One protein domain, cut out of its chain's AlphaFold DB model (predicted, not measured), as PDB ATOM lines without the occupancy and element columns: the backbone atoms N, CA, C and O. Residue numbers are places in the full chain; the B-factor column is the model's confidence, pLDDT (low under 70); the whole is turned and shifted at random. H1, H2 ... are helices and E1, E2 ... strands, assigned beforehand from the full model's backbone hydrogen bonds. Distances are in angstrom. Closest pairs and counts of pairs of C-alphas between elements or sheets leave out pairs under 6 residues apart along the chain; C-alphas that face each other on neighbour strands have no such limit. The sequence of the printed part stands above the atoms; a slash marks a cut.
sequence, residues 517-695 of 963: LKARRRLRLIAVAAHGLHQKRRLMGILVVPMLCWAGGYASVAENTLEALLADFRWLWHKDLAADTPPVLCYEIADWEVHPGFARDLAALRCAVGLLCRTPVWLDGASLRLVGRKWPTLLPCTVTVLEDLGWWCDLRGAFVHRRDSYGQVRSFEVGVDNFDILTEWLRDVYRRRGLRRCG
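What this domain is: This is residues 517 to 695 of the 963 residues of the protein "Hypothetical protein" of Symbiodinium microadriaticum (UniProt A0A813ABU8). Picture a mostly helical body built round one long helix, H6, with a small antiparallel sheet of three strands, in the order E1 E2 E3, over to one side. H10 packs beside H6 and runs back the other way, H9 packs on both H6 and the sheet, H1, H2, H4 and H5 gather toward the first end of H6, and past its other end residues 620 to 625 stick out. The printed part has 179 residues, with nine named helices, H1 to H9, then E1, E2 and E3, then H10; the class is mostly helix. It is compact, with a radius of gyration of the C-alphas of 17.8 A and spans of 55 by 41 by 27 A.

How they stand to each other: Look first at E1, residues 647 to 649, E2, residues 655 to 659, and E3, residues 665 to 669: they make a meander, each strand the antiparallel neighbour of the one before. In the hairpin E1 and E2, N 648 and O 657 are within hydrogen-bond range at 2.9 A. In the hairpin E2 and E3, find N 658 and O 666 at 3.0 A and N 668 and O 656 at 2.8 A. H9, residues 636 to 645, is on one face of this sheet, giving two layers, helix and sheet; its height over the sheet is 6.1 A, and it lies over none of the strands. H10, residues 676 to 693, only grazes the sheet with residues 677 to 681. Now move to the hub H6, residues 596 to 613, which touches five helices. It touches H9 at a steep tilt of 56 degrees, opposite ways, closest at C-alphas Ala 604 and Thr 638, 5.1 A. It touches H10 at a shallow tilt of 22 degrees, opposite ways, closest at C-alphas Leu 602 and Thr 679, 6.9 A. H3, residues 545 to 549, touches it at C-alphas Cys 549 and Arg 600, 5.4 A, and H8, residues 631 to 634, at C-alphas Ala 608 and Trp 631, 5.9 A. H4, residues 559 to 573, touches H6 at C-alphas Leu 562 and Pro 596, 6.4 A. H1, residues 517 to 529, touches H4 at a shallow tilt of 12 degrees, the same way, closest at C-alphas Ala 527 and Leu 572, 5.8 A. H1 and H2, residues 532 to 543, form a helical hairpin at a shallow tilt of 34 degrees, only just short of steep. H5, residues 583 to 590, only just touches H2, with 3 pairs of C-alphas within 8 A, and touches H10 at C-alphas Val 584 and Gly 690, 5.2 A. H7, residues 624 to 628, touches no helix. Every O i to N i+4 pair is within hydrogen-bond range in H2, H3, H5, H6, H7, H9 and H10, against 8 of 9 in H1 and 10 of 11 in H4; H8 is too short for such a pair.

Where its parts are: Find C-alpha 517 at (20.150, 35.684, -22.284); from there H1 runs 18.1 A to residue 529. H2 covers 16.6 A and H4 21.4 A. Find C-alpha 596 at (9.266, 45.383, -17.694), where H6 begins its 25.2 A. H9 measures 14.3 A, E2 13.3 A and E3 13.1 A. H10 runs 25.0 A to C-alpha 693 at (12.100, 60.768, -21.162).

The domain as a whole: The two C-alphas farthest apart, those of Ala 578 and Leu 624, are 57.1 A apart. The printed part has no cut and no long link. Mean pLDDT of the printed part is 90.6; residues 579, 694 and 695 are under 70.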
ATOM      1  N   LEU A 517      19.903  36.296 -20.975       91.06
ATOM      2  CA  LEU A 517      20.150  35.684 -22.284       91.06
ATOM      3  C   LEU A 517      18.980  34.783 -22.718       91.06
ATOM      4  O   LEU A 517      18.591  34.786 -23.887       91.06
ATOM      5  N   LYS A 518      18.350  34.070 -21.785       92.00
ATOM      6  CA  LYS A 518      17.111  33.295 -21.976       92.00
ATOM      7  C   LYS A 518      15.895  34.190 -22.171       92.00
ATOM      8  O   LYS A 518      15.075  33.873 -23.034       92.00
ATOM      9  N   ALA A 519      15.797  35.318 -21.466       94.81
ATOM     10  CA  ALA A 519      14.776  36.333 -21.742       94.81
ATOM     11  C   ALA A 519      14.925  36.885 -23.176       94.81
ATOM     12  O   ALA A 519      13.984  36.813 -23.968       94.81
ATOM     13  N   ARG A 520      16.142  37.293 -23.566       95.12
ATOM     14  CA  ARG A 520      16.508  37.688 -24.941       95.12
ATOM     15  C   ARG A 520      16.188  36.612 -25.973       95.12
ATOM     16  O   ARG A 520      15.610  36.907 -27.016       95.12
ATOM     17  N   ARG A 521      16.516  35.349 -25.694       93.69
ATOM     18  CA  ARG A 521      16.218  34.215 -26.583       93.69
ATOM     19  C   ARG A 521      14.711  34.013 -26.752       93.69
ATOM     20  O   ARG A 521      14.275  33.758 -27.870       93.69
ATOM     21  N   ARG A 522      13.912  34.178 -25.691       96.25
ATOM     22  CA  ARG A 522      12.441  34.159 -25.774       96.25
ATOM     23  C   ARG A 522      11.912  35.323 -26.616       96.25
ATOM     24  O   ARG A 522      11.144  35.066 -27.534       96.25
ATOM     25  N   LEU A 523      12.380  36.554 -26.400       95.50
ATOM     26  CA  LEU A 523      11.999  37.720 -27.217       95.50
ATOM     27  C   LEU A 523      12.350  37.534 -28.702       95.50
ATOM     28  O   LEU A 523      11.513  37.782 -29.564       95.50
ATOM     29  N   ARG A 524      13.546  37.017 -29.017       93.38
ATOM     30  CA  ARG A 524      13.962  36.703 -30.398       93.38
ATOM     31  C   ARG A 524      13.104  35.613 -31.046       93.38
ATOM     32  O   ARG A 524      12.802  35.724 -32.228       93.38
ATOM     33  N   LEU A 525      12.680  34.593 -30.293       93.62
ATOM     34  CA  LEU A 525      11.749  33.571 -30.788       93.62
ATOM     35  C   LEU A 525      10.339  34.145 -31.006       93.62
ATOM     36  O   LEU A 525       9.722  33.856 -32.027       93.62
ATOM     37  N   ILE A 526       9.856  35.016 -30.114       95.19
ATOM     38  CA  ILE A 526       8.592  35.754 -30.288       95.19
ATOM     39  C   ILE A 526       8.662  36.660 -31.533       95.19
ATOM     40  O   ILE A 526       7.715  36.697 -32.310       95.19
ATOM     41  N   ALA A 527       9.811  37.293 -31.806       92.19
ATOM     42  CA  ALA A 527      10.063  38.118 -32.998       92.19
ATOM     43  C   ALA A 527      10.048  37.362 -34.345       92.19
ATOM     44  O   ALA A 527      10.261  37.994 -35.386       92.19
ATOM     45  N   VAL A 528       9.885  36.035 -34.312       90.81
ATOM     46  CA  VAL A 528       9.835  35.126 -35.470       90.81
ATOM     47  C   VAL A 528       8.525  34.330 -35.494       90.81
ATOM     48  O   VAL A 528       7.971  34.116 -36.565       90.81
ATOM     49  N   ALA A 529       8.025  33.898 -34.332       87.88
ATOM     50  CA  ALA A 529       6.846  33.039 -34.206       87.88
ATOM     51  C   ALA A 529       5.514  33.792 -34.014       87.88
ATOM     52  O   ALA A 529       4.462  33.150 -33.998       87.88
ATOM     53  N   ALA A 530       5.543  35.117 -33.828       92.62
ATOM     54  CA  ALA A 530       4.347  35.940 -33.672       92.62
ATOM     55  C   ALA A 530       4.232  37.024 -34.748       92.62
ATOM     56  O   ALA A 530       5.160  37.811 -34.961       92.62
ATOM     57  N   HIS A 531       3.058  37.089 -35.371       88.75
ATOM     58  CA  HIS A 531       2.692  38.091 -36.362       88.75
ATOM     59  C   HIS A 531       1.785  39.147 -35.716       88.75
ATOM     60  O   HIS A 531       0.770  38.821 -35.103       88.75
ATOM     61  N   GLY A 532       2.168  40.418 -35.852       86.50
ATOM     62  CA  GLY A 532       1.450  41.554 -35.279       86.50
ATOM     63  C   GLY A 532       1.630  41.740 -33.764       86.50
ATOM     64  O   GLY A 532       1.969  40.822 -33.007       86.50
ATOM     65  N   LEU A 533       1.360  42.968 -33.319       86.62
ATOM     66  CA  LEU A 533       1.576  43.416 -31.942       86.62
ATOM     67  C   LEU A 533       0.773  42.602 -30.921       86.62
ATOM     68  O   LEU A 533       1.313  42.237 -29.879       86.62
ATOM     69  N   HIS A 534      -0.479  42.243 -31.227       89.62
ATOM     70  CA  HIS A 534      -1.337  41.521 -30.283       89.62
ATOM     71  C   HIS A 534      -0.786  40.134 -29.905       89.62
ATOM     72  O   HIS A 534      -0.747  39.775 -28.723       89.62
ATOM     73  N   GLN A 535      -0.306  39.359 -30.886       91.81
ATOM     74  CA  GLN A 535       0.271  38.041 -30.618       91.81
ATOM     75  C   GLN A 535       1.608  38.169 -29.873       91.81
ATOM     76  O   GLN A 535       1.868  37.392 -28.949       91.81
ATOM     77  N   LYS A 536       2.427  39.177 -30.207       93.44
ATOM     78  CA  LYS A 536       3.665  39.482 -29.473       93.44
ATOM     79  C   LYS A 536       3.374  39.849 -28.018       93.44
ATOM     80  O   LYS A 536       3.906  39.172 -27.142       93.44
ATOM     81  N   ARG A 537       2.469  40.806 -27.754       93.38
ATOM     82  CA  ARG A 537       1.982  41.185 -26.410       93.38
ATOM     83  C   ARG A 537       1.607  39.950 -25.593       93.38
ATOM     84  O   ARG A 537       2.166  39.724 -24.520       93.38
ATOM     85  N   ARG A 538       0.726  39.101 -26.136       93.75
ATOM     86  CA  ARG A 538       0.261  37.877 -25.462       93.75
ATOM     87  C   ARG A 538       1.412  36.919 -25.133       93.75
ATOM     88  O   ARG A 538       1.477  36.414 -24.017       93.75
ATOM     89  N   LEU A 539       2.339  36.677 -26.063       94.88
ATOM     90  CA  LEU A 539       3.487  35.805 -25.790       94.88
ATOM     91  C   LEU A 539       4.505  36.435 -24.827       94.88
ATOM     92  O   LEU A 539       5.108  35.707 -24.045       94.88
ATOM     93  N   MET A 540       4.686  37.756 -24.829       94.75
ATOM     94  CA  MET A 540       5.555  38.460 -23.876       94.75
ATOM     95  C   MET A 540       4.998  38.352 -22.452       94.75
ATOM     96  O   MET A 540       5.737  37.959 -21.546       94.75
ATOM     97  N   GLY A 541       3.694  38.596 -22.277       93.69
ATOM     98  CA  GLY A 541       2.981  38.447 -21.002       93.69
ATOM     99  C   GLY A 541       2.972  37.016 -20.446       93.69
ATOM    100  O   GLY A 541       2.970  36.833 -19.236       93.69
ATOM    101  N   ILE A 542       3.036  35.992 -21.308       92.94
ATOM    102  CA  ILE A 542       3.068  34.576 -20.890       92.94
ATOM    103  C   ILE A 542       4.503  34.051 -20.692       92.94
ATOM    104  O   ILE A 542       4.749  33.241 -19.800       92.94
ATOM    105  N   LEU A 543       5.465  34.466 -21.525       94.06
ATOM    106  CA  LEU A 543       6.791  33.833 -21.600       94.06
ATOM    107  C   LEU A 543       7.936  34.682 -21.038       94.06
ATOM    108  O   LEU A 543       8.983  34.113 -20.725       94.06
ATOM    109  N   VAL A 544       7.796  36.004 -20.928       94.94
ATOM    110  CA  VAL A 544       8.906  36.894 -20.537       94.94
ATOM    111  C   VAL A 544       8.580  37.667 -19.265       94.94
ATOM    112  O   VAL A 544       9.339  37.566 -18.305       94.94
ATOM    113  N   VAL A 545       7.435  38.350 -19.203       94.94
ATOM    114  CA  VAL A 545       7.005  39.118 -18.019       94.94
ATOM    115  C   VAL A 545       7.000  38.273 -16.728       94.94
ATOM    116  O   VAL A 545       7.560  38.727 -15.727       94.94
ATOM    117  N   PRO A 546       6.525  37.007 -16.714       94.62
ATOM    118  CA  PRO A 546       6.541  36.196 -15.496       94.62
ATOM    119  C   PRO A 546       7.951  35.837 -15.008       94.62
ATOM    120  O   PRO A 546       8.105  35.512 -13.836       94.62
ATOM    121  N   MET A 547       8.993  35.925 -15.852       92.88
ATOM    122  CA  MET A 547      10.374  35.670 -15.417       92.88
ATOM    123  C   MET A 547      10.880  36.719 -14.421       92.88
ATOM    124  O   MET A 547      11.698  36.370 -13.577       92.88
ATOM    125  N   LEU A 548      10.408  37.969 -14.512       92.19
ATOM    126  CA  LEU A 548      10.774  39.043 -13.577       92.19
ATOM    127  C   LEU A 548       9.698  39.322 -12.509       92.19
ATOM    128  O   LEU A 548      10.020  39.848 -11.452       92.19
ATOM    129  N   CYS A 549       8.435  38.950 -12.754       93.88
ATOM    130  CA  CYS A 549       7.307  39.329 -11.889       93.88
ATOM    131  C   CYS A 549       6.870  38.255 -10.871       93.88
ATOM    132  O   CYS A 549       6.055  38.541  -9.993       93.88
ATOM    133  N   TRP A 550       7.354  37.010 -10.971       92.25
ATOM    134  CA  TRP A 550       6.841  35.897 -10.150       92.25
ATOM    135  C   TRP A 550       7.025  36.105  -8.633       92.25
ATOM    136  O   TRP A 550       6.127  35.748  -7.864       92.25
ATOM    137  N   ALA A 551       8.121  36.747  -8.217       89.25
ATOM    138  CA  ALA A 551       8.409  37.134  -6.832       89.25
ATOM    139  C   ALA A 551       8.244  38.647  -6.570       89.25
ATOM    140  O   ALA A 551       8.804  39.163  -5.604       89.25
ATOM    141  N   GLY A 552       7.477  39.361  -7.406       88.69
ATOM    142  CA  GLY A 552       7.188  40.783  -7.190       88.69
ATOM    143  C   GLY A 552       6.662  41.045  -5.775       88.69
ATOM    144  O   GLY A 552       5.821  40.297  -5.278       88.69
ATOM    145  N   GLY A 553       7.210  42.070  -5.119       88.25
ATOM    146  CA  GLY A 553       6.954  42.416  -3.714       88.25
ATOM    147  C   GLY A 553       7.869  41.720  -2.698       88.25
ATOM    148  O   GLY A 553       8.100  42.272  -1.624       88.25
ATOM    149  N   TYR A 554       8.467  40.578  -3.056       91.38
ATOM    150  CA  TYR A 554       9.506  39.905  -2.261       91.38
ATOM    151  C   TYR A 554      10.918  40.226  -2.745       91.38
ATOM    152  O   TYR A 554      11.829  40.266  -1.928       91.38
ATOM    153  N   ALA A 555      11.096  40.428  -4.055       91.94
ATOM    154  CA  ALA A 555      12.384  40.717  -4.681       91.94
ATOM    155  C   ALA A 555      12.238  41.448  -6.027       91.94
ATOM    156  O   ALA A 555      11.163  41.451  -6.634       91.94
ATOM    157  N   SER A 556      13.349  42.003  -6.525       90.50
ATOM    158  CA  SER A 556      13.442  42.658  -7.841       90.50
ATOM    159  C   SER A 556      14.540  42.064  -8.743       90.50
ATOM    160  O   SER A 556      15.455  41.377  -8.292       90.50
ATOM    161  N   VAL A 557      14.478  42.369 -10.044       91.44
ATOM    162  CA  VAL A 557      15.668  42.387 -10.915       91.44
ATOM    163  C   VAL A 557      16.452  43.689 -10.701       91.44
ATOM    164  O   VAL A 557      15.866  44.711 -10.344       91.44
ATOM    165  N   ALA A 558      17.762  43.676 -10.954       88.94
ATOM    166  CA  ALA A 558      18.573  44.894 -10.938       88.94
ATOM    167  C   ALA A 558      18.178  45.851 -12.084       88.94
ATOM    168  O   ALA A 558      17.856  45.409 -13.192       88.94
ATOM    169  N   GLU A 559      18.227  47.166 -11.844       88.56
ATOM    170  CA  GLU A 559      17.741  48.177 -12.800       88.56
ATOM    171  C   GLU A 559      18.504  48.134 -14.140       88.56
ATOM    172  O   GLU A 559      17.891  48.218 -15.198       88.56
ATOM    173  N   ASN A 560      19.814  47.851 -14.136       90.31
ATOM    174  CA  ASN A 560      20.604  47.657 -15.364       90.31
ATOM    175  C   ASN A 560      20.074  46.512 -16.262       90.31
ATOM    176  O   ASN A 560      20.148  46.567 -17.490       90.31
ATOM    177  N   THR A 561      19.503  45.476 -15.649       91.50
ATOM    178  CA  THR A 561      18.891  44.322 -16.315       91.50
ATOM    179  C   THR A 561      17.502  44.687 -16.830       91.50
ATOM    180  O   THR A 561      17.106  44.253 -17.912       91.50
ATOM    181  N   LEU A 562      16.782  45.544 -16.100       91.75
ATOM    182  CA  LEU A 562      15.510  46.119 -16.522       91.75
ATOM    183  C   LEU A 562      15.679  47.036 -17.747       91.75
ATOM    184  O   LEU A 562      14.930  46.906 -18.712       91.75
ATOM    185  N   GLU A 563      16.693  47.904 -17.752       91.31
ATOM    186  CA  GLU A 563      17.051  48.759 -18.890       91.31
ATOM    187  C   GLU A 563      17.484  47.941 -20.113       91.31
ATOM    188  O   GLU A 563      17.037  48.211 -21.233       91.31
ATOM    189  N   ALA A 564      18.281  46.888 -19.904       93.06
ATOM    190  CA  ALA A 564      18.649  45.951 -20.958       93.06
ATOM    191  C   ALA A 564      17.411  45.285 -21.589       93.06
ATOM    192  O   ALA A 564      17.269  45.298 -22.813       93.06
ATOM    193  N   LEU A 565      16.477  44.781 -20.772       93.69
ATOM    194  CA  LEU A 565      15.198  44.242 -21.253       93.69
ATOM    195  C   LEU A 565      14.367  45.305 -21.983       93.69
ATOM    196  O   LEU A 565      13.792  45.008 -23.025       93.69
ATOM    197  N   LEU A 566      14.313  46.545 -21.492       92.50
ATOM    198  CA  LEU A 566      13.581  47.633 -22.149       92.50
ATOM    199  C   LEU A 566      14.106  47.917 -23.565       92.50
ATOM    200  O   LEU A 566      13.305  48.200 -24.459       92.50
ATOM    201  N   ALA A 567      15.414  47.785 -23.804       90.69
ATOM    202  CA  ALA A 567      15.984  47.858 -25.148       90.69
ATOM    203  C   ALA A 567      15.563  46.664 -26.031       90.69
ATOM    204  O   ALA A 567      15.110  46.865 -27.161       90.69
ATOM    205  N   ASP A 568      15.634  45.430 -25.517       93.31
ATOM    206  CA  ASP A 568      15.223  44.224 -26.256       93.31
ATOM    207  C   ASP A 568      13.709  44.192 -26.574       93.31
ATOM    208  O   ASP A 568      13.303  43.696 -27.629       93.31
ATOM    209  N   PHE A 569      12.864  44.747 -25.697       90.50
ATOM    210  CA  PHE A 569      11.418  44.882 -25.919       90.50
ATOM    211  C   PHE A 569      11.111  45.913 -27.021       90.50
ATOM    212  O   PHE A 569      10.281  45.644 -27.886       90.50
ATOM    213  N   ARG A 570      11.819  47.054 -27.064       87.12
ATOM    214  CA  ARG A 570      11.686  48.036 -28.164       87.12
ATOM    215  C   ARG A 570      12.126  47.447 -29.506       87.12
ATOM    216  O   ARG A 570      11.414  47.581 -30.499       87.12
ATOM    217  N   TRP A 571      13.247  46.719 -29.529       90.19
ATOM    218  CA  TRP A 571      13.733  46.013 -30.724       90.19
ATOM    219  C   TRP A 571      12.697  45.039 -31.317       90.19
ATOM    220  O   TRP A 571      12.567  44.939 -32.537       90.19
ATOM    221  N   LEU A 572      11.923  44.349 -30.471       91.12
ATOM    222  CA  LEU A 572      10.863  43.426 -30.895       91.12
ATOM    223  C   LEU A 572       9.699  44.132 -31.632       91.12
ATOM    224  O   LEU A 572       9.032  43.503 -32.467       91.12
ATOM    225  N   TRP A 573       9.480  45.423 -31.358       85.19
ATOM    226  CA  TRP A 573       8.389  46.228 -31.917       85.19
ATOM    227  C   TRP A 573       8.777  47.120 -33.095       85.19
ATOM    228  O   TRP A 573       7.923  47.346 -33.944       85.19
ATOM    229  N   HIS A 574      10.045  47.519 -33.253       79.31
ATOM    230  CA  HIS A 574      10.533  48.251 -34.442       79.31
ATOM    231  C   HIS A 574      10.411  47.475 -35.782       79.31
ATOM    232  O   HIS A 574      10.873  47.943 -36.820       79.31
ATOM    233  N   LYS A 575       9.819  46.271 -35.772       75.25
ATOM    234  CA  LYS A 575       9.399  45.522 -36.969       75.25
ATOM    235  C   LYS A 575       7.935  45.756 -37.372       75.25
ATOM    236  O   LYS A 575       7.600  45.476 -38.517       75.25
ATOM    237  N   ASP A 576       7.099  46.215 -36.440       79.94
ATOM    238  CA  ASP A 576       5.649  46.392 -36.620       79.94
ATOM    239  C   ASP A 576       5.227  47.864 -36.447       79.94
ATOM    240  O   ASP A 576       4.212  48.280 -36.994       79.94
ATOM    241  N   LEU A 577       6.000  48.641 -35.680       78.19
ATOM    242  CA  LEU A 577       5.853  50.082 -35.471       78.19
ATOM    243  C   LEU A 577       6.963  50.843 -36.205       78.19
ATOM    244  O   LEU A 577       8.040  50.296 -36.466       78.19
ATOM    245  N   ALA A 578       6.719  52.120 -36.508       74.50
ATOM    246  CA  ALA A 578       7.699  52.975 -37.169       74.50
ATOM    247  C   ALA A 578       8.977  53.138 -36.320       74.50
ATOM    248  O   ALA A 578       8.951  53.098 -35.086       74.50
ATOM    249  N   ALA A 579      10.127  53.312 -36.977       68.00
ATOM    250  CA  ALA A 579      11.434  53.330 -36.308       68.00
ATOM    251  C   ALA A 579      11.592  54.485 -35.295       68.00
ATOM    252  O   ALA A 579      12.372  54.384 -34.352       68.00
ATOM    253  N   ASP A 580      10.827  55.554 -35.489       74.62
ATOM    254  CA  ASP A 580      10.759  56.783 -34.706       74.62
ATOM    255  C   ASP A 580       9.589  56.825 -33.706       74.62
ATOM    256  O   ASP A 580       9.453  57.815 -32.985       74.62
ATOM    257  N   THR A 581       8.763  55.768 -33.609       77.19
ATOM    258  CA  THR A 581       7.619  55.737 -32.676       77.19
ATOM    259  C   THR A 581       8.092  55.968 -31.230       77.19
ATOM    260  O   THR A 581       8.890  55.176 -30.716       77.19
ATOM    261  N   PRO A 582       7.613  57.026 -30.540       81.00
ATOM    262  CA  PRO A 582       7.994  57.309 -29.161       81.00
ATOM    263  C   PRO A 582       7.694  56.114 -28.246       81.00
ATOM    264  O   PRO A 582       6.565  55.622 -28.268       81.00
ATOM    265  N   PRO A 583       8.635  55.670 -27.382       81.88
ATOM    266  CA  PRO A 583       8.437  54.477 -26.561       81.88
ATOM    267  C   PRO A 583       7.156  54.487 -25.725       81.88
ATOM    268  O   PRO A 583       6.584  53.429 -25.513       81.88
ATOM    269  N   VAL A 584       6.688  55.661 -25.281       86.06
ATOM    270  CA  VAL A 584       5.407  55.803 -24.570       86.06
ATOM    271  C   VAL A 584       4.224  55.295 -25.408       86.06
ATOM    272  O   VAL A 584       3.478  54.455 -24.922       86.06
ATOM    273  N   LEU A 585       4.118  55.683 -26.686       82.50
ATOM    274  CA  LEU A 585       3.046  55.223 -27.579       82.50
ATOM    275  C   LEU A 585       3.142  53.719 -27.856       82.50
ATOM    276  O   LEU A 585       2.116  53.048 -27.936       82.50
ATOM    277  N   CYS A 586       4.358  53.164 -27.921       85.38
ATOM    278  CA  CYS A 586       4.538  51.717 -28.024       85.38
ATOM    279  C   CYS A 586       3.884  50.970 -26.848       85.38
ATOM    280  O   CYS A 586       3.320  49.906 -27.071       85.38
ATOM    281  N   TYR A 587       3.933  51.512 -25.622       89.25
ATOM    282  CA  TYR A 587       3.316  50.890 -24.442       89.25
ATOM    283  C   TYR A 587       1.822  51.208 -24.281       89.25
ATOM    284  O   TYR A 587       1.099  50.339 -23.807       89.25
ATOM    285  N   GLU A 588       1.322  52.368 -24.728       88.06
ATOM    286  CA  GLU A 588      -0.137  52.585 -24.808       88.06
ATOM    287  C   GLU A 588      -0.782  51.573 -25.784       88.06
ATOM    288  O   GLU A 588      -1.798  50.963 -25.463       88.06
ATOM    289  N   ILE A 589      -0.155  51.323 -26.944       83.62
ATOM    290  CA  ILE A 589      -0.655  50.379 -27.966       83.62
ATOM    291  C   ILE A 589      -0.430  48.911 -27.560       83.62
ATOM    292  O   ILE A 589      -1.296  48.061 -27.770       83.62
ATOM    293  N   ALA A 590       0.740  48.575 -27.006       82.94
ATOM    294  CA  ALA A 590       1.098  47.197 -26.653       82.94
ATOM    295  C   ALA A 590       0.695  46.781 -25.226       82.94
ATOM    296  O   ALA A 590       1.006  45.656 -24.836       82.94
ATOM    297  N   ASP A 591      -0.025  47.640 -24.496       90.75
ATOM    298  CA  ASP A 591      -0.324  47.571 -23.058       90.75
ATOM    299  C   ASP A 591       0.895  47.810 -22.147       90.75
ATOM    300  O   ASP A 591       1.989  47.267 -22.336       90.75
ATOM    301  N   TRP A 592       0.684  48.586 -21.086       94.50
ATOM    302  CA  TRP A 592       1.696  48.822 -20.065       94.50
ATOM    303  C   TRP A 592       2.062  47.543 -19.302       94.50
ATOM    304  O   TRP A 592       3.211  47.422 -18.879       94.50
ATOM    305  N   GLU A 593       1.178  46.537 -19.203       94.94
ATOM    306  CA  GLU A 593       1.499  45.253 -18.544       94.94
ATOM    307  C   GLU A 593       2.651  44.464 -19.197       94.94
ATOM    308  O   GLU A 593       3.207  43.565 -18.562       94.94
ATOM    309  N   VAL A 594       3.084  44.807 -20.420       93.81
ATOM    310  CA  VAL A 594       4.317  44.248 -21.012       93.81
ATOM    311  C   VAL A 594       5.525  45.189 -20.955       93.81
ATOM    312  O   VAL A 594       6.581  44.836 -21.469       93.81
ATOM    313  N   HIS A 595       5.446  46.351 -20.305       94.88
ATOM    314  CA  HIS A 595       6.627  47.153 -19.965       94.88
ATOM    315  C   HIS A 595       7.327  46.540 -18.735       94.88
ATOM    316  O   HIS A 595       6.754  46.597 -17.649       94.88
ATOM    317  N   PRO A 596       8.587  46.051 -18.813       94.69
ATOM    318  CA  PRO A 596       9.266  45.383 -17.694       94.69
ATOM    319  C   PRO A 596       9.178  46.104 -16.335       94.69
ATOM    320  O   PRO A 596       8.805  45.481 -15.349       94.69
ATOM    321  N   GLY A 597       9.460  47.413 -16.278       95.12
ATOM    322  CA  GLY A 597       9.357  48.198 -15.033       95.12
ATOM    323  C   GLY A 597       7.939  48.313 -14.470       95.12
ATOM    324  O   GLY A 597       7.704  47.901 -13.345       95.12
ATOM    325  N   PHE A 598       6.975  48.781 -15.268       96.88
ATOM    326  CA  PHE A 598       5.559  48.775 -14.891       96.88
ATOM    327  C   PHE A 598       5.092  47.397 -14.397       96.88
ATOM    328  O   PHE A 598       4.434  47.309 -13.370       96.88
ATOM    329  N   ALA A 599       5.469  46.312 -15.080       96.94
ATOM    330  CA  ALA A 599       5.082  44.963 -14.688       96.94
ATOM    331  C   ALA A 599       5.714  44.521 -13.352       96.94
ATOM    332  O   ALA A 599       5.028  43.898 -12.542       96.94
ATOM    333  N   ARG A 600       6.982  44.884 -13.087       95.81
ATOM    334  CA  ARG A 600       7.646  44.716 -11.778       95.81
ATOM    335  C   ARG A 600       6.867  45.444 -10.680       95.81
ATOM    336  O   ARG A 600       6.481  44.818  -9.693       95.81
ATOM    337  N   ASP A 601       6.629  46.740 -10.870       97.00
ATOM    338  CA  ASP A 601       5.980  47.608  -9.882       97.00
ATOM    339  C   ASP A 601       4.539  47.127  -9.616       97.00
ATOM    340  O   ASP A 601       4.135  46.929  -8.468       97.00
ATOM    341  N   LEU A 602       3.786  46.805 -10.675       97.50
ATOM    342  CA  LEU A 602       2.433  46.254 -10.582       97.50
ATOM    343  C   LEU A 602       2.410  44.885  -9.892       97.50
ATOM    344  O   LEU A 602       1.477  44.598  -9.146       97.50
ATOM    345  N   ALA A 603       3.419  44.035 -10.099       96.69
ATOM    346  CA  ALA A 603       3.517  42.747  -9.417       96.69
ATOM    347  C   ALA A 603       3.778  42.895  -7.909       96.69
ATOM    348  O   ALA A 603       3.262  42.088  -7.133       96.69
ATOM    349  N   ALA A 604       4.513  43.929  -7.485       96.12
ATOM    350  CA  ALA A 604       4.683  44.273  -6.074       96.12
ATOM    351  C   ALA A 604       3.368  44.773  -5.447       96.12
ATOM    352  O   ALA A 604       2.940  44.250  -4.414       96.12
ATOM    353  N   LEU A 605       2.658  45.684  -6.125       97.44
ATOM    354  CA  LEU A 605       1.329  46.152  -5.704       97.44
ATOM    355  C   LEU A 605       0.311  44.995  -5.630       97.44
ATOM    356  O   LEU A 605      -0.366  44.830  -4.616       97.44
ATOM    357  N   ARG A 606       0.265  44.119  -6.649       96.31
ATOM    358  CA  ARG A 606      -0.554  42.886  -6.654       96.31
ATOM    359  C   ARG A 606      -0.197  41.941  -5.500       96.31
ATOM    360  O   ARG A 606      -1.059  41.186  -5.056       96.31
ATOM    361  N   CYS A 607       1.042  41.965  -5.001       94.38
ATOM    362  CA  CYS A 607       1.454  41.158  -3.854       94.38
ATOM    363  C   CYS A 607       0.941  41.724  -2.522       94.38
ATOM    364  O   CYS A 607       0.397  40.963  -1.726       94.38
ATOM    365  N   ALA A 608       1.051  43.037  -2.301       94.19
ATOM    366  CA  ALA A 608       0.516  43.696  -1.105       94.19
ATOM    367  C   ALA A 608      -1.005  43.532  -0.984       94.19
ATOM    368  O   ALA A 608      -1.501  43.056   0.038       94.19
ATOM    369  N   VAL A 609      -1.735  43.832  -2.063       94.56
ATOM    370  CA  VAL A 609      -3.194  43.659  -2.108       94.56
ATOM    371  C   VAL A 609      -3.565  42.182  -1.951       94.56
ATOM    372  O   VAL A 609      -4.446  41.850  -1.163       94.56
ATOM    373  N   GLY A 610      -2.842  41.275  -2.616       92.06
ATOM    374  CA  GLY A 610      -3.047  39.833  -2.479       92.06
ATOM    375  C   GLY A 610      -2.862  39.309  -1.051       92.06
ATOM    376  O   GLY A 610      -3.638  38.455  -0.633       92.06
ATOM    377  N   LEU A 611      -1.884  39.826  -0.298       90.19
ATOM    378  CA  LEU A 611      -1.607  39.404   1.079       90.19
ATOM    379  C   LEU A 611      -2.677  39.873   2.076       90.19
ATOM    380  O   LEU A 611      -2.965  39.149   3.025       90.19
ATOM    381  N   LEU A 612      -3.291  41.044   1.861       88.81
ATOM    382  CA  LEU A 612      -4.386  41.517   2.717       88.81
ATOM    383  C   LEU A 612      -5.734  40.873   2.348       88.81
ATOM    384  O   LEU A 612      -6.505  40.514   3.231       88.81
ATOM    385  N   CYS A 613      -6.008  40.682   1.053       87.00
ATOM    386  CA  CYS A 613      -7.292  40.149   0.573       87.00
ATOM    387  C   CYS A 613      -7.404  38.618   0.659       87.00
ATOM    388  O   CYS A 613      -8.485  38.071   0.443       87.00
ATOM    389  N   ARG A 614      -6.294  37.898   0.873       86.19
ATOM    390  CA  ARG A 614      -6.257  36.428   0.884       86.19
ATOM    391  C   ARG A 614      -5.369  35.919   2.012       86.19
ATOM    392  O   ARG A 614      -4.197  35.615   1.797       86.19
ATOM    393  N   THR A 615      -5.961  35.773   3.196       82.75
ATOM    394  CA  THR A 615      -5.351  35.085   4.340       82.75
ATOM    395  C   THR A 615      -4.789  33.724   3.902       82.75
ATOM    396  O   THR A 615      -5.555  32.886   3.412       82.75
ATOM    397  N   PRO A 616      -3.474  33.468   4.037       87.88
ATOM    398  CA  PRO A 616      -2.905  32.175   3.677       87.88
ATOM    399  C   PRO A 616      -3.472  31.059   4.563       87.88
ATOM    400  O   PRO A 616      -3.540  31.212   5.778       87.88
ATOM    401  N   VAL A 617      -3.825  29.907   3.981       86.25
ATOM    402  CA  VAL A 617      -4.536  28.807   4.686       86.25
ATOM    403  C   VAL A 617      -3.764  28.154   5.841       86.25
ATOM    404  O   VAL A 617      -4.290  27.297   6.538       86.25
ATOM    405  N   TRP A 618      -2.496  28.515   6.020       86.44
ATOM    406  CA  TRP A 618      -1.628  28.049   7.099       86.44
ATOM    407  C   TRP A 618      -1.437  29.091   8.211       86.44
ATOM    408  O   TRP A 618      -0.787  28.782   9.213       86.44
ATOM    409  N   LEU A 619      -1.956  30.315   8.039       86.94
ATOM    410  CA  LEU A 619      -1.715  31.438   8.946       86.94
ATOM    411  C   LEU A 619      -2.324  31.198  10.336       86.94
ATOM    412  O   LEU A 619      -1.705  31.561  11.331       86.94
ATOM    413  N   ASP A 620      -3.458  30.497  10.415       82.69
ATOM    414  CA  ASP A 620      -4.110  30.107  11.677       82.69
ATOM    415  C   ASP A 620      -3.207  29.238  12.572       82.69
ATOM    416  O   ASP A 620      -3.355  29.219  13.792       82.69
ATOM    417  N   GLY A 621      -2.252  28.522  11.970       80.25
ATOM    418  CA  GLY A 621      -1.245  27.736  12.679       80.25
ATOM    419  C   GLY A 621       0.100  28.445  12.857       80.25
ATOM    420  O   GLY A 621       1.045  27.791  13.292       80.25
ATOM    421  N   ALA A 622       0.249  29.709  12.447       85.06
ATOM    422  CA  ALA A 622       1.508  30.460  12.495       85.06
ATOM    423  C   ALA A 622       1.767  31.118  13.866       85.06
ATOM    424  O   ALA A 622       0.945  31.070  14.779       85.06
ATOM    425  N   SER A 623       2.936  31.747  14.031       82.88
ATOM    426  CA  SER A 623       3.258  32.494  15.253       82.88
ATOM    427  C   SER A 623       2.419  33.777  15.350       82.88
ATOM    428  O   SER A 623       2.243  34.488  14.361       82.88
ATOM    429  N   LEU A 624       1.964  34.141  16.556       84.00
ATOM    430  CA  LEU A 624       1.215  35.392  16.773       84.00
ATOM    431  C   LEU A 624       2.008  36.647  16.348       84.00
ATOM    432  O   LEU A 624       1.404  37.643  15.958       84.00
ATOM    433  N   ARG A 625       3.349  36.581  16.353       86.31
ATOM    434  CA  ARG A 625       4.243  37.594  15.763       86.31
ATOM    435  C   ARG A 625       3.959  37.782  14.269       86.31
ATOM    436  O   ARG A 625       3.668  38.899  13.852       86.31
ATOM    437  N   LEU A 626       3.988  36.701  13.487       86.12
ATOM    438  CA  LEU A 626       3.736  36.738  12.046       86.12
ATOM    439  C   LEU A 626       2.295  37.168  11.731       86.12
ATOM    440  O   LEU A 626       2.092  38.026  10.876       86.12
ATOM    441  N   VAL A 627       1.302  36.657  12.470       86.62
ATOM    442  CA  VAL A 627      -0.112  37.071  12.326       86.62
ATOM    443  C   VAL A 627      -0.311  38.560  12.665       86.62
ATOM    444  O   VAL A 627      -1.120  39.252  12.043       86.62
ATOM    445  N   GLY A 628       0.447  39.085  13.633       87.38
ATOM    446  CA  GLY A 628       0.405  40.489  14.037       87.38
ATOM    447  C   GLY A 628       0.965  41.463  12.992       87.38
ATOM    448  O   GLY A 628       0.482  42.598  12.912       87.38
ATOM    449  N   ARG A 629       1.934  41.037  12.167       90.06
ATOM    450  CA  ARG A 629       2.584  41.885  11.151       90.06
ATOM    451  C   ARG A 629       1.608  42.379  10.080       90.06
ATOM    452  O   ARG A 629       0.453  41.958   9.981       90.06
ATOM    453  N   LYS A 630       2.053  43.373   9.318       92.19
ATOM    454  CA  LYS A 630       1.281  44.051   8.270       92.19
ATOM    455  C   LYS A 630       2.101  44.016   6.991       92.19
ATOM    456  O   LYS A 630       3.326  43.981   7.062       92.19
ATOM    457  N   TRP A 631       1.452  44.007   5.826       93.19
ATOM    458  CA  TRP A 631       2.175  43.792   4.568       93.19
ATOM    459  C   TRP A 631       3.344  44.770   4.322       93.19
ATOM    460  O   TRP A 631       4.335  44.292   3.774       93.19
ATOM    461  N   PRO A 632       3.341  46.052   4.768       94.06
ATOM    462  CA  PRO A 632       4.505  46.925   4.586       94.06
ATOM    463  C   PRO A 632       5.756  46.397   5.301       94.06
ATOM    464  O   PRO A 632       6.857  46.509   4.774       94.06
ATOM    465  N   THR A 633       5.596  45.744   6.459       90.19
ATOM    466  CA  THR A 633       6.721  45.133   7.189       90.19
ATOM    467  C   THR A 633       7.116  43.757   6.654       90.19
ATOM    468  O   THR A 633       8.148  43.240   7.062       90.19
ATOM    469  N   LEU A 634       6.318  43.142   5.774       90.00
ATOM    470  CA  LEU A 634       6.570  41.810   5.200       90.00
ATOM    471  C   LEU A 634       7.003  41.849   3.726       90.00
ATOM    472  O   LEU A 634       7.503  40.850   3.219       90.00
ATOM    473  N   LEU A 635       6.796  42.973   3.033       92.69
ATOM    474  CA  LEU A 635       7.066  43.154   1.605       92.69
ATOM    475  C   LEU A 635       7.901  44.431   1.378       92.69
ATOM    476  O   LEU A 635       7.401  45.384   0.771       92.69
ATOM    477  N   PRO A 636       9.162  44.490   1.860       86.81
ATOM    478  CA  PRO A 636       9.983  45.703   1.802       86.81
ATOM    479  C   PRO A 636      10.158  46.222   0.368       86.81
ATOM    480  O   PRO A 636      10.057  47.423   0.138       86.81
ATOM    481  N   CYS A 637      10.279  45.331  -0.624       91.38
ATOM    482  CA  CYS A 637      10.345  45.719  -2.036       91.38
ATOM    483  C   CYS A 637       9.100  46.490  -2.507       91.38
ATOM    484  O   CYS A 637       9.204  47.330  -3.395       91.38
ATOM    485  N   THR A 638       7.917  46.210  -1.946       95.19
ATOM    486  CA  THR A 638       6.697  46.961  -2.278       95.19
ATOM    487  C   THR A 638       6.696  48.344  -1.633       95.19
ATOM    488  O   THR A 638       6.188  49.280  -2.243       95.19
ATOM    489  N   VAL A 639       7.295  48.501  -0.447       94.56
ATOM    490  CA  VAL A 639       7.489  49.821   0.176       94.56
ATOM    491  C   VAL A 639       8.441  50.664  -0.675       94.56
ATOM    492  O   VAL A 639       8.058  51.756  -1.081       94.56
ATOM    493  N   THR A 640       9.590  50.112  -1.083       93.62
ATOM    494  CA  THR A 640      10.527  50.789  -1.999       93.62
ATOM    495  C   THR A 640       9.874  51.157  -3.336       93.62
ATOM    496  O   THR A 640      10.075  52.259  -3.835       93.62
ATOM    497  N   VAL A 641       9.025  50.286  -3.902       95.62
ATOM    498  CA  VAL A 641       8.244  50.609  -5.113       95.62
ATOM    499  C   VAL A 641       7.276  51.775  -4.877       95.62
ATOM    500  O   VAL A 641       7.143  52.623  -5.756       95.62
ATOM    501  N   LEU A 642       6.613  51.869  -3.718       97.50
ATOM    502  CA  LEU A 642       5.779  53.036  -3.400       97.50
ATOM    503  C   LEU A 642       6.624  54.314  -3.293       97.50
ATOM    504  O   LEU A 642       6.269  55.321  -3.905       97.50
ATOM    505  N   GLU A 643       7.759  54.259  -2.596       96.19
ATOM    506  CA  GLU A 643       8.684  55.388  -2.433       96.19
ATOM    507  C   GLU A 643       9.212  55.894  -3.790       96.19
ATOM    508  O   GLU A 643       9.098  57.085  -4.089       96.19
ATOM    509  N   ASP A 644       9.659  54.990  -4.673       95.06
ATOM    510  CA  ASP A 644      10.080  55.279  -6.057       95.06
ATOM    511  C   ASP A 644       8.979  55.963  -6.894       95.06
ATOM    512  O   ASP A 644       9.252  56.767  -7.798       95.06
ATOM    513  N   LEU A 645       7.714  55.613  -6.643       96.50
ATOM    514  CA  LEU A 645       6.541  56.185  -7.309       96.50
ATOM    515  C   LEU A 645       6.103  57.533  -6.701       96.50
ATOM    516  O   LEU A 645       5.273  58.223  -7.304       96.50
ATOM    517  N   GLY A 646       6.663  57.936  -5.555       97.06
ATOM    518  CA  GLY A 646       6.224  59.099  -4.773       97.06
ATOM    519  C   GLY A 646       4.900  58.861  -4.036       97.06
ATOM    520  O   GLY A 646       4.111  59.791  -3.847       97.06
ATOM    521  N   TRP A 647       4.612  57.602  -3.714       98.19
ATOM    522  CA  TRP A 647       3.426  57.121  -3.007       98.19
ATOM    523  C   TRP A 647       3.835  56.672  -1.595       98.19
ATOM    524  O   TRP A 647       5.015  56.514  -1.292       98.19
ATOM    525  N   TRP A 648       2.865  56.465  -0.712       98.12
ATOM    526  CA  TRP A 648       3.096  55.951   0.639       98.12
ATOM    527  C   TRP A 648       1.930  55.062   1.079       98.12
ATOM    528  O   TRP A 648       0.909  54.983   0.398       98.12
ATOM    529  N   CYS A 649       2.064  54.376   2.209       97.69
ATOM    530  CA  CYS A 649       0.965  53.649   2.843       97.69
ATOM    531  C   CYS A 649       0.839  54.050   4.316       97.69
ATOM    532  O   CYS A 649       1.738  54.686   4.872       97.69
ATOM    533  N   ASP A 650      -0.292  53.730   4.941       95.94
ATOM    534  CA  ASP A 650      -0.446  53.884   6.387       95.94
ATOM    535  C   ASP A 650       0.270  52.749   7.153       95.94
ATOM    536  O   ASP A 650       0.584  51.697   6.594       95.94
ATOM    537  N   LEU A 651       0.484  52.925   8.462       92.81
ATOM    538  CA  LEU A 651       1.189  51.944   9.308       92.81
ATOM    539  C   LEU A 651       0.522  50.553   9.356       92.81
ATOM    540  O   LEU A 651       1.168  49.579   9.741       92.81
ATOM    541  N   ARG A 652      -0.763  50.436   8.996       92.50
ATOM    542  CA  ARG A 652      -1.487  49.156   8.918       92.50
ATOM    543  C   ARG A 652      -1.448  48.534   7.520       92.50
ATOM    544  O   ARG A 652      -1.768  47.353   7.398       92.50
ATOM    545  N   GLY A 653      -1.072  49.291   6.488       94.56
ATOM    546  CA  GLY A 653      -1.208  48.889   5.087       94.56
ATOM    547  C   GLY A 653      -2.666  48.763   4.622       94.56
ATOM    548  O   GLY A 653      -2.929  48.081   3.634       94.56
ATOM    549  N   ALA A 654      -3.612  49.376   5.335       95.44
ATOM    550  CA  ALA A 654      -5.016  49.440   4.940       95.44
ATOM    551  C   ALA A 654      -5.227  50.436   3.789       95.44
ATOM    552  O   ALA A 654      -6.079  50.208   2.935       95.44
ATOM    553  N   PHE A 655      -4.419  51.499   3.723       97.75
ATOM    554  CA  PHE A 655      -4.495  52.506   2.668       97.75
ATOM    555  C   PHE A 655      -3.162  52.675   1.938       97.75
ATOM    556  O   PHE A 655      -2.100  52.777   2.558       97.75
ATOM    557  N   VAL A 656      -3.235  52.767   0.610       98.25
ATOM    558  CA  VAL A 656      -2.159  53.284  -0.247       98.25
ATOM    559  C   VAL A 656      -2.545  54.694  -0.681       98.25
ATOM    560  O   VAL A 656      -3.657  54.932  -1.146       98.25
ATOM    561  N   HIS A 657      -1.628  55.639  -0.537       98.31
ATOM    562  CA  HIS A 657      -1.845  57.046  -0.832       98.31
ATOM    563  C   HIS A 657      -0.874  57.538  -1.902       98.31
ATOM    564  O   HIS A 657       0.299  57.164  -1.919       98.31
ATOM    565  N   ARG A 658      -1.335  58.458  -2.750       97.50
ATOM    566  CA  ARG A 658      -0.466  59.236  -3.640       97.50
ATOM    567  C   ARG A 658      -0.870  60.699  -3.660       97.50
ATOM    568  O   ARG A 658      -2.022  61.031  -3.382       97.50
ATOM    569  N   ARG A 659       0.045  61.572  -4.077       96.50
ATOM    570  CA  ARG A 659      -0.300  62.938  -4.486       96.50
ATOM    571  C   ARG A 659      -0.445  62.993  -6.008       96.50
ATOM    572  O   ARG A 659       0.442  62.537  -6.728       96.50
ATOM    573  N   ASP A 660      -1.570  63.505  -6.497       89.81
ATOM    574  CA  ASP A 660      -1.822  63.643  -7.933       89.81
ATOM    575  C   ASP A 660      -1.184  64.912  -8.536       89.81
ATOM    576  O   ASP A 660      -0.488  65.674  -7.860       89.81
ATOM    577  N   SER A 661      -1.386  65.126  -9.839       81.19
ATOM    578  CA  SER A 661      -0.894  66.299 -10.579       81.19
ATOM    579  C   SER A 661      -1.459  67.636 -10.089       81.19
ATOM    580  O   SER A 661      -0.810  68.660 -10.286       81.19
ATOM    581  N   TYR A 662      -2.615  67.637  -9.421       84.38
ATOM    582  CA  TYR A 662      -3.245  68.820  -8.828       84.38
ATOM    583  C   TYR A 662      -2.815  69.045  -7.372       84.38
ATOM    584  O   TYR A 662      -3.332  69.931  -6.694       84.38
ATOM    585  N   GLY A 663      -1.883  68.232  -6.864       89.50
ATOM    586  CA  GLY A 663      -1.436  68.288  -5.480       89.50
ATOM    587  C   GLY A 663      -2.419  67.665  -4.483       89.50
ATOM    588  O   GLY A 663      -2.131  67.692  -3.283       89.50
ATOM    589  N   GLN A 664      -3.537  67.087  -4.934       94.69
ATOM    590  CA  GLN A 664      -4.527  66.454  -4.063       94.69
ATOM    591  C   GLN A 664      -4.027  65.076  -3.618       94.69
ATOM    592  O   GLN A 664      -3.385  64.353  -4.384       94.69
ATOM    593  N   VAL A 665      -4.306  64.705  -2.367       97.19
ATOM    594  CA  VAL A 665      -4.024  63.350  -1.876       97.19
ATOM    595  C   VAL A 665      -5.163  62.439  -2.317       97.19
ATOM    596  O   VAL A 665      -6.328  62.715  -2.033       97.19
ATOM    597  N   ARG A 666      -4.822  61.356  -3.011       97.38
ATOM    598  CA  ARG A 666      -5.727  60.252  -3.333       97.38
ATOM    599  C   ARG A 666      -5.398  59.079  -2.421       97.38
ATOM    600  O   ARG A 666      -4.222  58.821  -2.170       97.38
ATOM    601  N   SER A 667      -6.428  58.378  -1.969       97.75
ATOM    602  CA  SER A 667      -6.332  57.163  -1.156       97.75
ATOM    603  C   SER A 667      -6.946  55.998  -1.921       97.75
ATOM    604  O   SER A 667      -7.879  56.207  -2.692       97.75
ATOM    605  N   PHE A 668      -6.390  54.810  -1.721       98.00
ATOM    606  CA  PHE A 668      -6.875  53.527  -2.211       98.00
ATOM    607  C   PHE A 668      -6.978  52.594  -1.002       98.00
ATOM    608  O   PHE A 668      -5.964  52.356  -0.338       98.00
ATOM    609  N   GLU A 669      -8.176  52.110  -0.691       96.94
ATOM    610  CA  GLU A 669      -8.436  51.213   0.435       96.94
ATOM    611  C   GLU A 669      -8.243  49.751   0.015       96.94
ATOM    612  O   GLU A 669      -8.961  49.196  -0.823       96.94
ATOM    613  N   VAL A 670      -7.222  49.115   0.585       92.38
ATOM    614  CA  VAL A 670      -6.744  47.799   0.165       92.38
ATOM    615  C   VAL A 670      -7.788  46.729   0.487       92.38
ATOM    616  O   VAL A 670      -8.036  46.409   1.645       92.38
ATOM    617  N   GLY A 671      -8.366  46.139  -0.561       86.94
ATOM    618  CA  GLY A 671      -9.401  45.104  -0.452       86.94
ATOM    619  C   GLY A 671     -10.839  45.624  -0.463       86.94
ATOM    620  O   GLY A 671     -11.759  44.809  -0.462       86.94
ATOM    621  N   VAL A 672     -11.030  46.944  -0.537       92.56
ATOM    622  CA  VAL A 672     -12.333  47.584  -0.787       92.56
ATOM    623  C   VAL A 672     -12.363  48.179  -2.197       92.56
ATOM    624  O   VAL A 672     -13.291  47.910  -2.959       92.56
ATOM    625  N   ASP A 673     -11.327  48.931  -2.575       94.69
ATOM    626  CA  ASP A 673     -11.216  49.548  -3.898       94.69
ATOM    627  C   ASP A 673     -10.787  48.551  -4.990       94.69
ATOM    628  O   ASP A 673      -9.964  47.652  -4.775       94.69
ATOM    629  N   ASN A 674     -11.290  48.748  -6.215       94.50
ATOM    630  CA  ASN A 674     -10.885  47.947  -7.373       94.50
ATOM    631  C   ASN A 674      -9.408  48.202  -7.728       94.50
ATOM    632  O   ASN A 674      -9.009  49.333  -8.006       94.50
ATOM    633  N   PHE A 675      -8.613  47.130  -7.804       96.25
ATOM    634  CA  PHE A 675      -7.191  47.143  -8.155       96.25
ATOM    635  C   PHE A 675      -6.856  47.848  -9.489       96.25
ATOM    636  O   PHE A 675      -5.736  48.341  -9.666       96.25
ATOM    637  N   ASP A 676      -7.812  47.959 -10.414       95.62
ATOM    638  CA  ASP A 676      -7.655  48.766 -11.632       95.62
ATOM    639  C   ASP A 676      -7.292  50.232 -11.321       95.62
ATOM    640  O   ASP A 676      -6.530  50.843 -12.063       95.62
ATOM    641  N   ILE A 677      -7.726  50.776 -10.175       96.38
ATOM    642  CA  ILE A 677      -7.383  52.132  -9.718       96.38
ATOM    643  C   ILE A 677      -5.867  52.272  -9.506       96.38
ATOM    644  O   ILE A 677      -5.260  53.199 -10.042       96.38
ATOM    645  N   LEU A 678      -5.223  51.331  -8.799       97.31
ATOM    646  CA  LEU A 678      -3.757  51.317  -8.661       97.31
ATOM    647  C   LEU A 678      -3.057  51.091 -10.008       97.31
ATOM    648  O   LEU A 678      -1.978  51.638 -10.241       97.31
ATOM    649  N   THR A 679      -3.675  50.312 -10.897       97.31
ATOM    650  CA  THR A 679      -3.149  50.045 -12.242       97.31
ATOM    651  C   THR A 679      -3.137  51.326 -13.086       97.31
ATOM    652  O   THR A 679      -2.103  51.655 -13.666       97.31
ATOM    653  N   GLU A 680      -4.216  52.113 -13.081       95.38
ATOM    654  CA  GLU A 680      -4.275  53.422 -13.746       95.38
ATOM    655  C   GLU A 680      -3.364  54.465 -13.096       95.38
ATOM    656  O   GLU A 680      -2.681  55.220 -13.790       95.38
ATOM    657  N   TRP A 681      -3.267  54.484 -11.764       97.06
ATOM    658  CA  TRP A 681      -2.319  55.356 -11.069       97.06
ATOM    659  C   TRP A 681      -0.874  55.072 -11.495       97.06
ATOM    660  O   TRP A 681      -0.086  56.005 -11.675       97.06
ATOM    661  N   LEU A 682      -0.532  53.794 -11.686       97.31
ATOM    662  CA  LEU A 682       0.774  53.370 -12.174       97.31
ATOM    663  C   LEU A 682       0.957  53.717 -13.662       97.31
ATOM    664  O   LEU A 682       2.045  54.156 -14.042       97.31
ATOM    665  N   ARG A 683      -0.095  53.579 -14.490       95.44
ATOM    666  CA  ARG A 683      -0.075  53.921 -15.928       95.44
ATOM    667  C   ARG A 683       0.212  55.403 -16.107       95.44
ATOM    668  O   ARG A 683       1.136  55.750 -16.829       95.44
ATOM    669  N   ASP A 684      -0.473  56.262 -15.361       92.06
ATOM    670  CA  ASP A 684      -0.218  57.702 -15.288       92.06
ATOM    671  C   ASP A 684       1.243  58.030 -14.900       92.06
ATOM    672  O   ASP A 684       1.921  58.797 -15.593       92.06
ATOM    673  N   VAL A 685       1.789  57.411 -13.843       94.25
ATOM    674  CA  VAL A 685       3.195  57.637 -13.455       94.25
ATOM    675  C   VAL A 685       4.164  57.189 -14.557       94.25
ATOM    676  O   VAL A 685       5.120  57.913 -14.858       94.25
ATOM    677  N   TYR A 686       3.920  56.045 -15.200       94.31
ATOM    678  CA  TYR A 686       4.758  55.536 -16.289       94.31
ATOM    679  C   TYR A 686       4.617  56.333 -17.594       94.31
ATOM    680  O   TYR A 686       5.639  56.638 -18.212       94.31
ATOM    681  N   ARG A 687       3.413  56.792 -17.949       89.88
ATOM    682  CA  ARG A 687       3.129  57.737 -19.041       89.88
ATOM    683  C   ARG A 687       3.873  59.050 -18.817       89.88
ATOM    684  O   ARG A 687       4.666  59.455 -19.666       89.88
ATOM    685  N   ARG A 688       3.762  59.663 -17.628       86.75
ATOM    686  CA  ARG A 688       4.510  60.885 -17.267       86.75
ATOM    687  C   ARG A 688       6.026  60.664 -17.210       86.75
ATOM    688  O   ARG A 688       6.785  61.557 -17.589       86.75
ATOM    689  N   ARG A 689       6.526  59.514 -16.733       89.62
ATOM    690  CA  ARG A 689       7.962  59.143 -16.816       89.62
ATOM    691  C   ARG A 689       8.403  59.007 -18.288       89.62
ATOM    692  O   ARG A 689       9.461  59.519 -18.650       89.62
ATOM    693  N   GLY A 690       7.580  58.389 -19.136       84.94
ATOM    694  CA  GLY A 690       7.801  58.199 -20.570       84.94
ATOM    695  C   GLY A 690       7.856  59.510 -21.351       84.94
ATOM    696  O   GLY A 690       8.862  59.778 -22.003       84.94
ATOM    697  N   LEU A 691       6.836  60.363 -21.225       80.38
ATOM    698  CA  LEU A 691       6.770  61.687 -21.861       80.38
ATOM    699  C   LEU A 691       7.965  62.569 -21.464       80.38
ATOM    700  O   LEU A 691       8.621  63.143 -22.332       80.38
ATOM    701  N   ARG A 692       8.344  62.592 -20.175       79.00
ATOM    702  CA  ARG A 692       9.548  63.310 -19.709       79.00
ATOM    703  C   ARG A 692      10.847  62.744 -20.298       79.00
ATOM    704  O   ARG A 692      11.726  63.526 -20.647       79.00
ATOM    705  N   ARG A 693      10.963  61.418 -20.471       74.44
ATOM    706  CA  ARG A 693      12.100  60.768 -21.162       74.44
ATOM    707  C   ARG A 693      12.092  60.992 -22.687       74.44
ATOM    708  O   ARG A 693      13.161  61.023 -23.282       74.44
ATOM    709  N   CYS A 694      10.933  61.231 -23.304       68.88
ATOM    710  CA  CYS A 694      10.811  61.729 -24.687       68.88
ATOM    711  C   CYS A 694      11.088  63.247 -24.801       68.88
ATOM    712  O   CYS A 694      11.104  63.811 -25.899       68.88
ATOM    713  N   GLY A 695      11.294  63.926 -23.666       49.16
ATOM    714  CA  GLY A 695      11.343  65.374 -23.551       49.16
ATOM    715  C   GLY A 695      12.392  66.023 -24.451       49.16
ATOM    716  O   GLY A 695      13.597  65.856 -24.266       49.16
TER     717      GLY A 695